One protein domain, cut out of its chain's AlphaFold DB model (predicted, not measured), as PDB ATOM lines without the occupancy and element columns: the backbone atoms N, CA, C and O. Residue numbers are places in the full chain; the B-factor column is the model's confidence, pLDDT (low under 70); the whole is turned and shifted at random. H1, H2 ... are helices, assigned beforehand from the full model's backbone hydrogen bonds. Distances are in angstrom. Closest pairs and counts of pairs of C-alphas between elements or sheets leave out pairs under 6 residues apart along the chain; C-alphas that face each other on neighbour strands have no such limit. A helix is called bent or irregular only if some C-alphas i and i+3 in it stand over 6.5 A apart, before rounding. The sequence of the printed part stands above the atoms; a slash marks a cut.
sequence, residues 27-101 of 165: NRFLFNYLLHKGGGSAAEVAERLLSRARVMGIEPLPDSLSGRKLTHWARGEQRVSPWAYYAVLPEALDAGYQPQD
ATOM      1  N   ASN A  27     287.457 373.426 471.421       61.78
ATOM      2  CA  ASN A  27     287.870 373.922 472.739       61.78
ATOM      3  C   ASN A  27     288.230 375.393 472.595       61.78
ATOM      4  O   ASN A  27     289.274 375.762 472.052       61.78
ATOM      5  N   ARG A  28     287.328 376.228 473.098       72.44
ATOM      6  CA  ARG A  28     287.521 377.670 473.133       72.44
ATOM      7  C   ARG A  28     288.300 378.128 474.358       72.44
ATOM      8  O   ARG A  28     288.960 379.148 474.271       72.44
ATOM      9  N   PHE A  29     288.226 377.423 475.487       77.62
ATOM     10  CA  PHE A  29     288.636 377.952 476.792       77.62
ATOM     11  C   PHE A  29     290.143 378.168 476.889       77.62
ATOM     12  O   PHE A  29     290.566 379.269 477.241       77.62
ATOM     13  N   LEU A  30     290.940 377.180 476.480       78.31
ATOM     14  CA  LEU A  30     292.399 377.279 476.506       78.31
ATOM     15  C   LEU A  30     292.903 378.389 475.571       78.31
ATOM     16  O   LEU A  30     293.695 379.241 475.963       78.31
ATOM     17  N   PHE A  31     292.403 378.431 474.335       81.88
ATOM     18  CA  PHE A  31     292.846 379.413 473.340       81.88
ATOM     19  C   PHE A  31     292.294 380.818 473.602       81.88
ATOM     20  O   PHE A  31     292.978 381.804 473.341       81.88
ATOM     21  N   ASN A  32     291.094 380.929 474.173       84.38
ATOM     22  CA  ASN A  32     290.546 382.190 474.667       84.38
ATOM     23  C   ASN A  32     291.387 382.724 475.831       84.38
ATOM     24  O   ASN A  32     291.786 383.886 475.814       84.38
ATOM     25  N   TYR A  33     291.742 381.864 476.788       83.88
ATOM     26  CA  TYR A  33     292.629 382.229 477.885       83.88
ATOM     27  C   TYR A  33     293.978 382.742 477.367       83.88
ATOM     28  O   TYR A  33     294.427 383.813 477.773       83.88
ATOM     29  N   LEU A  34     294.597 382.056 476.405       82.44
ATOM     30  CA  LEU A  34     295.872 382.492 475.827       82.44
ATOM     31  C   LEU A  34     295.775 383.853 475.126       82.44
ATOM     32  O   LEU A  34     296.674 384.673 475.287       82.44
ATOM     33  N   LEU A  35     294.680 384.120 474.406       82.12
ATOM     34  CA  LEU A  35     294.464 385.406 473.734       82.12
ATOM     35  C   LEU A  35     294.161 386.563 474.697       82.12
ATOM     36  O   LEU A  35     294.515 387.699 474.400       82.12
ATOM     37  N   HIS A  36     293.493 386.306 475.824       81.31
ATOM     38  CA  HIS A  36     293.010 387.369 476.719       81.31
ATOM     39  C   HIS A  36     293.823 387.542 478.005       81.31
ATOM     40  O   HIS A  36     293.792 388.612 478.611       81.31
ATOM     41  N   LYS A  37     294.524 386.499 478.449       74.12
ATOM     42  CA  LYS A  37     295.284 386.463 479.707       74.12
ATOM     43  C   LYS A  37     296.756 386.108 479.503       74.12
ATOM     44  O   LYS A  37     297.574 386.550 480.297       74.12
ATOM     45  N   GLY A  38     297.095 385.378 478.437       63.28
ATOM     46  CA  GLY A  38     298.469 384.960 478.129       63.28
ATOM     47  C   GLY A  38     299.375 386.048 477.534       63.28
ATOM     48  O   GLY A  38     300.573 385.819 477.391       63.28
ATOM     49  N   GLY A  39     298.826 387.219 477.193       65.31
ATOM     50  CA  GLY A  39     299.577 388.360 476.661       65.31
ATOM     51  C   GLY A  39     299.968 388.238 475.178       65.31
ATOM     52  O   GLY A  39     300.327 387.167 474.677       65.31
ATOM     53  N   GLY A  40     299.923 389.381 474.485       73.81
ATOM     54  CA  GLY A  40     300.268 389.519 473.067       73.81
ATOM     55  C   GLY A  40     299.072 389.469 472.111       73.81
ATOM     56  O   GLY A  40     297.940 389.160 472.475       73.81
ATOM     57  N   SER A  41     299.336 389.807 470.857       82.44
ATOM     58  CA  SER A  41     298.420 389.687 469.728       82.44
ATOM     59  C   SER A  41     298.214 388.224 469.321       82.44
ATOM     60  O   SER A  41     299.052 387.356 469.567       82.44
ATOM     61  N   ALA A  42     297.120 387.937 468.610       80.56
ATOM     62  CA  ALA A  42     296.864 386.594 468.082       80.56
ATOM     63  C   ALA A  42     297.987 386.083 467.156       80.56
ATOM     64  O   ALA A  42     298.211 384.878 467.072       80.56
ATOM     65  N   ALA A  43     298.699 386.982 466.470       80.69
ATOM     66  CA  ALA A  43     299.857 386.619 465.661       80.69
ATOM     67  C   ALA A  43     301.035 386.170 466.539       80.69
ATOM     68  O   ALA A  43     301.612 385.118 466.289       80.69
ATOM     69  N   GLU A  44     301.338 386.906 467.609       82.06
ATOM     70  CA  GLU A  44     302.411 386.547 468.544       82.06
ATOM     71  C   GLU A  44     302.117 385.230 469.263       82.06
ATOM     72  O   GLU A  44     302.994 384.376 469.371       82.06
ATOM     73  N   VAL A  45     300.874 385.015 469.707       81.75
ATOM     74  CA  VAL A  45     300.468 383.741 470.316       81.75
ATOM     75  C   VAL A  45     300.604 382.594 469.305       81.75
ATOM     76  O   VAL A  45     301.134 381.540 469.656       81.75
ATOM     77  N   ALA A  46     300.200 382.796 468.045       81.06
ATOM     78  CA  ALA A  46     300.339 381.795 466.987       81.06
ATOM     79  C   ALA A  46     301.809 381.448 466.675       81.06
ATOM     80  O   ALA A  46     302.145 380.272 466.547       81.06
ATOM     81  N   GLU A  47     302.698 382.440 466.626       81.81
ATOM     82  CA  GLU A  47     304.139 382.219 466.444       81.81
ATOM     83  C   GLU A  47     304.757 381.453 467.622       81.81
ATOM     84  O   GLU A  47     305.524 380.508 467.419       81.81
ATOM     85  N   ARG A  48     304.372 381.772 468.870       81.75
ATOM     86  CA  ARG A  48     304.809 380.998 470.050       81.75
ATOM     87  C   ARG A  48     304.362 379.536 469.971       81.75
ATOM     88  O   ARG A  48     305.160 378.637 470.243       81.75
ATOM     89  N   LEU A  49     303.111 379.298 469.569       80.38
ATOM     90  CA  LEU A  49     302.544 377.964 469.336       80.38
ATOM     91  C   LEU A  49     303.370 377.165 468.320       80.38
ATOM     92  O   LEU A  49     303.746 376.021 468.586       80.38
ATOM     93  N   LEU A  50     303.679 377.772 467.173       81.19
ATOM     94  CA  LEU A  50     304.465 377.148 466.108       81.19
ATOM     95  C   LEU A  50     305.905 376.861 466.546       81.19
ATOM     96  O   LEU A  50     306.426 375.778 466.277       81.19
ATOM     97  N   SER A  51     306.533 377.797 467.261       82.25
ATOM     98  CA  SER A  51     307.879 377.623 467.815       82.25
ATOM     99  C   SER A  51     307.956 376.404 468.742       82.25
ATOM    100  O   SER A  51     308.825 375.545 468.582       82.25
ATOM    101  N   ARG A  52     306.988 376.245 469.651       77.88
ATOM    102  CA  ARG A  52     306.947 375.088 470.556       77.88
ATOM    103  C   ARG A  52     306.650 373.775 469.856       77.88
ATOM    104  O   ARG A  52     307.265 372.769 470.197       77.88
ATOM    105  N   ALA A  53     305.760 373.777 468.866       74.75
ATOM    106  CA  ALA A  53     305.507 372.587 468.060       74.75
ATOM    107  C   ALA A  53     306.809 372.043 467.451       74.75
ATOM    108  O   ALA A  53     307.088 370.849 467.573       74.75
ATOM    109  N   ARG A  54     307.653 372.934 466.910       75.88
ATOM    110  CA  ARG A  54     308.970 372.575 466.362       75.88
ATOM    111  C   ARG A  54     309.901 371.983 467.422       75.88
ATOM    112  O   ARG A  54     310.498 370.942 467.173       75.88
ATOM    113  N   VAL A  55     309.980 372.580 468.616       75.94
ATOM    114  CA  VAL A  55     310.770 372.031 469.746       75.94
ATOM    115  C   VAL A  55     310.292 370.629 470.135       75.94
ATOM    116  O   VAL A  55     311.087 369.768 470.504       75.94
ATOM    117  N   MET A  56     308.993 370.366 470.012       65.88
ATOM    118  CA  MET A  56     308.405 369.057 470.285       65.88
ATOM    119  C   MET A  56     308.619 368.030 469.161       65.88
ATOM    120  O   MET A  56     308.153 366.896 469.318       65.88
ATOM    121  N   GLY A  57     309.298 368.397 468.067       66.06
ATOM    122  CA  GLY A  57     309.503 367.557 466.883       66.06
ATOM    123  C   GLY A  57     308.245 367.390 466.029       66.06
ATOM    124  O   GLY A  57     308.136 366.428 465.276       66.06
ATOM    125  N   ILE A  58     307.268 368.283 466.189       67.50
ATOM    126  CA  ILE A  58     306.047 368.307 465.391       67.50
ATOM    127  C   ILE A  58     306.291 369.295 464.259       67.50
ATOM    128  O   ILE A  58     306.682 370.433 464.512       67.50
ATOM    129  N   GLU A  59     306.053 368.870 463.023       64.31
ATOM    130  CA  GLU A  59     306.121 369.744 461.856       64.31
ATOM    131  C   GLU A  59     304.706 370.265 461.551       64.31
ATOM    132  O   GLU A  59     303.904 369.569 460.919       64.31
ATOM    133  N   PRO A  60     304.321 371.443 462.084       62.78
ATOM    134  CA  PRO A  60     303.031 372.036 461.771       62.78
ATOM    135  C   PRO A  60     302.962 372.323 460.268       62.78
ATOM    136  O   PRO A  60     303.873 372.937 459.715       62.78
ATOM    137  N   LEU A  61     301.873 371.912 459.604       59.44
ATOM    138  CA  LEU A  61     301.648 372.265 458.195       59.44
ATOM    139  C   LEU A  61     301.748 373.798 458.017       59.44
ATOM    140  O   LEU A  61     301.320 374.522 458.923       59.44
ATOM    141  N   PRO A  62     302.243 374.314 456.878       50.00
ATOM    142  CA  PRO A  62     302.445 375.754 456.659       50.00
ATOM    143  C   PRO A  62     301.198 376.620 456.929       50.00
ATOM    144  O   PRO A  62     301.309 377.702 457.494       50.00
ATOM    145  N   ASP A  63     299.999 376.091 456.652       56.47
ATOM    146  CA  ASP A  63     298.704 376.760 456.884       56.47
ATOM    147  C   ASP A  63     298.039 376.383 458.227       56.47
ATOM    148  O   ASP A  63     296.846 376.616 458.477       56.47
ATOM    149  N   SER A  64     298.771 375.708 459.115       59.34
ATOM    150  CA  SER A  64     298.171 375.093 460.298       59.34
ATOM    151  C   SER A  64     297.804 376.091 461.393       59.34
ATOM    152  O   SER A  64     296.915 375.750 462.177       59.34
ATOM    153  N   LEU A  65     298.389 377.297 461.430       66.31
ATOM    154  CA  LEU A  65     298.178 378.248 462.527       66.31
ATOM    155  C   LEU A  65     298.485 379.714 462.145       66.31
ATOM    156  O   LEU A  65     299.514 380.268 462.502       66.31
ATOM    157  N   SER A  66     297.563 380.370 461.434       66.69
ATOM    158  CA  SER A  66     297.571 381.838 461.287       66.69
ATOM    159  C   SER A  66     296.835 382.514 462.452       66.69
ATOM    160  O   SER A  66     295.973 381.897 463.085       66.69
ATOM    161  N   GLY A  67     297.082 383.806 462.708       60.97
ATOM    162  CA  GLY A  67     296.355 384.560 463.749       60.97
ATOM    163  C   GLY A  67     294.823 384.540 463.574       60.97
ATOM    164  O   GLY A  67     294.075 384.506 464.554       60.97
ATOM    165  N   ARG A  68     294.336 384.451 462.325       71.19
ATOM    166  CA  ARG A  68     292.909 384.242 462.016       71.19
ATOM    167  C   ARG A  68     292.427 382.879 462.523       71.19
ATOM    168  O   ARG A  68     291.387 382.801 463.167       71.19
ATOM    169  N   LYS A  69     293.196 381.815 462.289       77.56
ATOM    170  CA  LYS A  69     292.860 380.449 462.720       77.56
ATOM    171  C   LYS A  69     292.866 380.294 464.240       77.56
ATOM    172  O   LYS A  69     291.946 379.697 464.790       77.56
ATOM    173  N   LEU A  70     293.827 380.917 464.920       77.69
ATOM    174  CA  LEU A  70     293.856 380.977 466.382       77.69
ATOM    175  C   LEU A  70     292.604 381.662 466.952       77.69
ATOM    176  O   LEU A  70     292.027 381.193 467.930       77.69
ATOM    177  N   THR A  71     292.142 382.736 466.305       80.19
ATOM    178  CA  THR A  71     290.898 383.421 466.690       80.19
ATOM    179  C   THR A  71     289.680 382.504 466.528       80.19
ATOM    180  O   THR A  71     288.840 382.446 467.423       80.19
ATOM    181  N   HIS A  72     289.595 381.738 465.433       81.69
ATOM    182  CA  HIS A  72     288.525 380.751 465.240       81.69
ATOM    183  C   HIS A  72     288.555 379.642 466.305       81.69
ATOM    184  O   HIS A  72     287.506 379.233 466.801       81.69
ATOM    185  N   TRP A  73     289.740 379.181 466.713       82.25
ATOM    186  CA  TRP A  73     289.891 378.215 467.809       82.25
ATOM    187  C   TRP A  73     289.429 378.789 469.149       82.25
ATOM    188  O   TRP A  73     288.607 378.179 469.825       82.25
ATOM    189  N   ALA A  74     289.852 380.008 469.485       81.56
ATOM    190  CA  ALA A  74     289.458 380.702 470.712       81.56
ATOM    191  C   ALA A  74     287.965 381.059 470.789       81.56
ATOM    192  O   ALA A  74     287.442 381.301 471.875       81.56
ATOM    193  N   ARG A  75     287.267 381.107 469.652       80.56
ATOM    194  CA  ARG A  75     285.803 381.256 469.596       80.56
ATOM    195  C   ARG A  75     285.068 379.923 469.605       80.56
ATOM    196  O   ARG A  75     283.859 379.892 469.813       80.56
ATOM    197  N   GLY A  76     285.792 378.824 469.421       73.94
ATOM    198  CA  GLY A  76     285.206 377.508 469.266       73.94
ATOM    199  C   GLY A  76     284.473 377.337 467.932       73.94
ATOM    200  O   GLY A  76     283.489 376.615 467.848       73.94
ATOM    201  N   GLU A  77     284.931 378.011 466.882       80.12
ATOM    202  CA  GLU A  77     284.347 377.932 465.539       80.12
ATOM    203  C   GLU A  77     285.005 376.832 464.692       80.12
ATOM    204  O   GLU A  77     284.453 376.396 463.685       80.12
ATOM    205  N   GLN A  78     286.192 376.363 465.092       73.44
ATOM    206  CA  GLN A  78     286.940 375.319 464.396       73.44
ATOM    207  C   GLN A  78     287.543 374.307 465.366       73.44
ATOM    208  O   GLN A  78     287.842 374.612 466.522       73.44
ATOM    209  N   ARG A  79     287.766 373.092 464.859       72.56
ATOM    210  CA  ARG A  79     288.482 372.044 465.588       72.56
ATOM    211  C   ARG A  79     289.945 372.432 465.756       72.56
ATOM    212  O   ARG A  79     290.603 372.845 464.800       72.56
ATOM    213  N   VAL A  80     290.447 372.234 466.966       73.12
ATOM    214  CA  VAL A  80     291.852 372.439 467.308       73.12
ATOM    215  C   VAL A  80     292.616 371.136 467.075       73.12
ATOM    216  O   VAL A  80     292.151 370.051 467.433       73.12
ATOM    217  N   SER A  81     293.803 371.230 466.479       71.06
ATOM    218  CA  SER A  81     294.694 370.079 466.347       71.06
ATOM    219  C   SER A  81     295.265 369.648 467.713       71.06
ATOM    220  O   SER A  81     295.698 370.512 468.471       71.06
ATOM    221  N   PRO A  82     295.368 368.337 468.015       68.62
ATOM    222  CA  PRO A  82     295.862 367.832 469.305       68.62
ATOM    223  C   PRO A  82     297.213 368.408 469.733       68.62
ATOM    224  O   PRO A  82     297.402 368.783 470.885       68.62
ATOM    225  N   TRP A  83     298.137 368.558 468.781       71.94
ATOM    226  CA  TRP A  83     299.460 369.113 469.049       71.94
ATOM    227  C   TRP A  83     299.416 370.521 469.649       71.94
ATOM    228  O   TRP A  83     300.279 370.863 470.454       71.94
ATOM    229  N   ALA A  84     298.422 371.330 469.270       76.25
ATOM    230  CA  ALA A  84     298.320 372.706 469.726       76.25
ATOM    231  C   ALA A  84     297.982 372.757 471.214       76.25
ATOM    232  O   ALA A  84     298.544 373.590 471.913       76.25
ATOM    233  N   TYR A  85     297.161 371.824 471.712       71.81
ATOM    234  CA  TYR A  85     296.923 371.671 473.148       71.81
ATOM    235  C   TYR A  85     298.210 371.325 473.882       71.81
ATOM    236  O   TYR A  85     298.570 371.989 474.850       71.81
ATOM    237  N   TYR A  86     298.949 370.332 473.385       70.75
ATOM    238  CA  TYR A  86     300.182 369.888 474.032       70.75
ATOM    239  C   TYR A  86     301.241 370.999 474.080       70.75
ATOM    240  O   TYR A  86     301.999 371.090 475.039       70.75
ATOM    241  N   ALA A  87     301.281 371.865 473.065       75.31
ATOM    242  CA  ALA A  87     302.257 372.945 472.980       75.31
ATOM    243  C   ALA A  87     302.030 374.072 474.007       75.31
ATOM    244  O   ALA A  87     302.993 374.704 474.448       75.31
ATOM    245  N   VAL A  88     300.781 374.360 474.383       76.88
ATOM    246  CA  VAL A  88     300.452 375.563 475.181       76.88
ATOM    247  C   VAL A  88     299.880 375.285 476.548       76.88
ATOM    248  O   VAL A  88     299.944 376.162 477.403       76.88
ATOM    249  N   LEU A  89     299.354 374.085 476.773       73.81
ATOM    250  CA  LEU A  89     298.775 373.738 478.057       73.81
ATOM    251  C   LEU A  89     299.761 373.923 479.227       73.81
ATOM    252  O   LEU A  89     299.332 374.512 480.210       73.81
ATOM    253  N   PRO A  90     301.062 373.566 479.137       73.81
ATOM    254  CA  PRO A  90     302.013 373.838 480.220       73.81
ATOM    255  C   PRO A  90     302.103 375.325 480.593       73.81
ATOM    256  O   PRO A  90     301.973 375.673 481.755       73.81
ATOM    257  N   GLU A  91     302.229 376.213 479.602       75.31
ATOM    258  CA  GLU A  91     302.285 377.666 479.846       75.31
ATOM    259  C   GLU A  91     300.977 378.212 480.397       75.31
ATOM    260  O   GLU A  91     300.991 379.074 481.269       75.31
ATOM    261  N   ALA A  92     299.845 377.732 479.884       76.38
ATOM    262  CA  ALA A  92     298.556 378.151 480.401       76.38
ATOM    263  C   ALA A  92     298.435 377.771 481.883       76.38
ATOM    264  O   ALA A  92     298.027 378.607 482.687       76.38
ATOM    265  N   LEU A  93     298.833 376.549 482.255       71.81
ATOM    266  CA  LEU A  93     298.844 376.083 483.644       71.81
ATOM    267  C   LEU A  93     299.781 376.924 484.519       71.81
ATOM    268  O   LEU A  93     299.362 377.356 485.591       71.81
ATOM    269  N   ASP A  94     300.994 377.223 484.043       73.69
ATOM    270  CA  ASP A  94     301.957 378.084 484.749       73.69
ATOM    271  C   ASP A  94     301.408 379.507 484.961       73.69
ATOM    272  O   ASP A  94     301.690 380.150 485.973       73.69
ATOM    273  N   ALA A  95     300.573 379.993 484.038       73.50
ATOM    274  CA  ALA A  95     299.872 381.271 484.148       73.50
ATOM    275  C   ALA A  95     298.605 381.211 485.036       73.50
ATOM    276  O   ALA A  95     297.946 382.231 485.262       73.50
ATOM    277  N   GLY A  96     298.254 380.037 485.566       73.31
ATOM    278  CA  GLY A  96     297.102 379.828 486.446       73.31
ATOM    279  C   GLY A  96     295.802 379.464 485.723       73.31
ATOM    280  O   GLY A  96     294.725 379.572 486.311       73.31
ATOM    281  N   TYR A  97     295.865 379.046 484.457       76.12
ATOM    282  CA  TYR A  97     294.730 378.421 483.780       76.12
ATOM    283  C   TYR A  97     294.324 377.142 484.513       76.12
ATOM    284  O   TYR A  97     295.166 376.307 484.836       76.12
ATOM    285  N   GLN A  98     293.022 376.965 484.730       69.12
ATOM    286  CA  GLN A  98     292.482 375.697 485.206       69.12
ATOM    287  C   GLN A  98     291.852 374.938 484.033       69.12
ATOM    288  O   GLN A  98     291.010 375.529 483.355       69.12
ATOM    289  N   PRO A  99     292.231 373.666 483.792       65.31
ATOM    290  CA  PRO A  99     291.611 372.798 482.792       65.31
ATOM    291  C   PRO A  99     290.088 372.777 482.928       65.31
ATOM    292  O   PRO A  99     289.576 372.548 484.024       65.31
ATOM    293  N   GLN A 100     289.364 373.002 481.831       64.69
ATOM    294  CA  GLN A 100     287.898 373.127 481.870       64.69
ATOM    295  C   GLN A 100     287.164 372.070 481.051       64.69
ATOM    296  O   GLN A 100     285.951 371.917 481.207       64.69
ATOM    297  N   ASP A 101     287.858 371.345 480.172       62.12
ATOM    298  CA  ASP A 101     287.220 370.351 479.317       62.12
ATOM    299  C   ASP A 101     288.025 369.054 479.147       62.12
ATOM    300  O   ASP A 101     289.131 368.875 479.661       62.12
TER     301      ASP A 101
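This is residues 27 to 101 of the 165 residues of an uncharacterized protein of Alkalilimnicola ehrlichii (UniProt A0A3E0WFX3). Four helices, crossed rather than side by side, make a compact, rounded cluster in which each packs on the next round a ring in the order H1, H3, H2, H4 and back to H1. H3 and H4 are across the ring from each other and stay apart, while the long link of residues 56 to 66 loops from the last residue of H2 round to H3. The printed part has 75 residues, with four named helices in the chain order H1, H2, H3, H4 and no named strand, and its class is all helix. It is compact, with a radius of gyration of the C-alphas of 11.1 A and spans of 29 by 24 by 23 A.

H1, residues 29 to 36, and H2, residues 42 to 55, only just touch, with 3 pairs of C-alphas within 8 A. H2 touches H1 with residues 42 to 45 alone, and the closest C-alphas, those of Leu 35 and Ala 42, are 6.3 A apart. These two helices run opposite ways at a steep tilt of 58 degrees. H1 touches H3, residues 67 to 75, at a steep tilt of 53 degrees, opposite ways; the closest C-alphas are those of Asn 32 and Ala 74, 4.4 A apart. H1 also touches H4, residues 82 to 94, at a steep tilt of 62 degrees, the same way, with the closest C-alphas, those of Leu 34 and Ala 92, 6.9 A apart. H2 touches H3 with residues 42 to 46 alone, about perpendicular at 84 degrees, and the closest C-alphas, those of Ala 43 and Gly 67, are 4.5 A apart. H2 touches H4 with residues 49 to 53 alone, and H4 touches H2 with residues 83 to 88 alone. They are about perpendicular at 74 degrees, with the closest C-alphas, those of Arg 52 and Ala 87, 5.7 A apart. H3 and H4 are apart, though they follow each other in the chain. In H1, H2 and H3 every O i to N i+4 pair is within hydrogen-bond range; in H4 7 of 9 are.

H1 begins at C-alpha 29, at (288.636, 377.952, 476.792), and is 10.4 A long from first to last C-alpha. H2 is 20.2 A long and ends at C-alpha 55, at (310.770, 372.031, 469.746). H3 is 12.5 A long. H4 is 19.5 A long and ends at C-alpha 94, at (301.957, 378.084, 484.749). H4 is irregular: C-alphas 87 and 90 are 7.3 A apart, where about 5 A is found in a regular helix.

The two C-alphas farthest apart are those of Pro 62 and Gly 96, at 30.5 A, while those of Asn 27 and Asp 101, the first and last printed, are 7.5 A apart. The printed part has no cut. The link from H1 to H2 is tight, that from H2 to H3 is long with 11 residues, and that from H3 to H4 is short. The mean pLDDT of the printed part is 73.7, and it is under 70 at 20 residues: 27, 38 to 39, 56 to 67, 82 and 98 to 101.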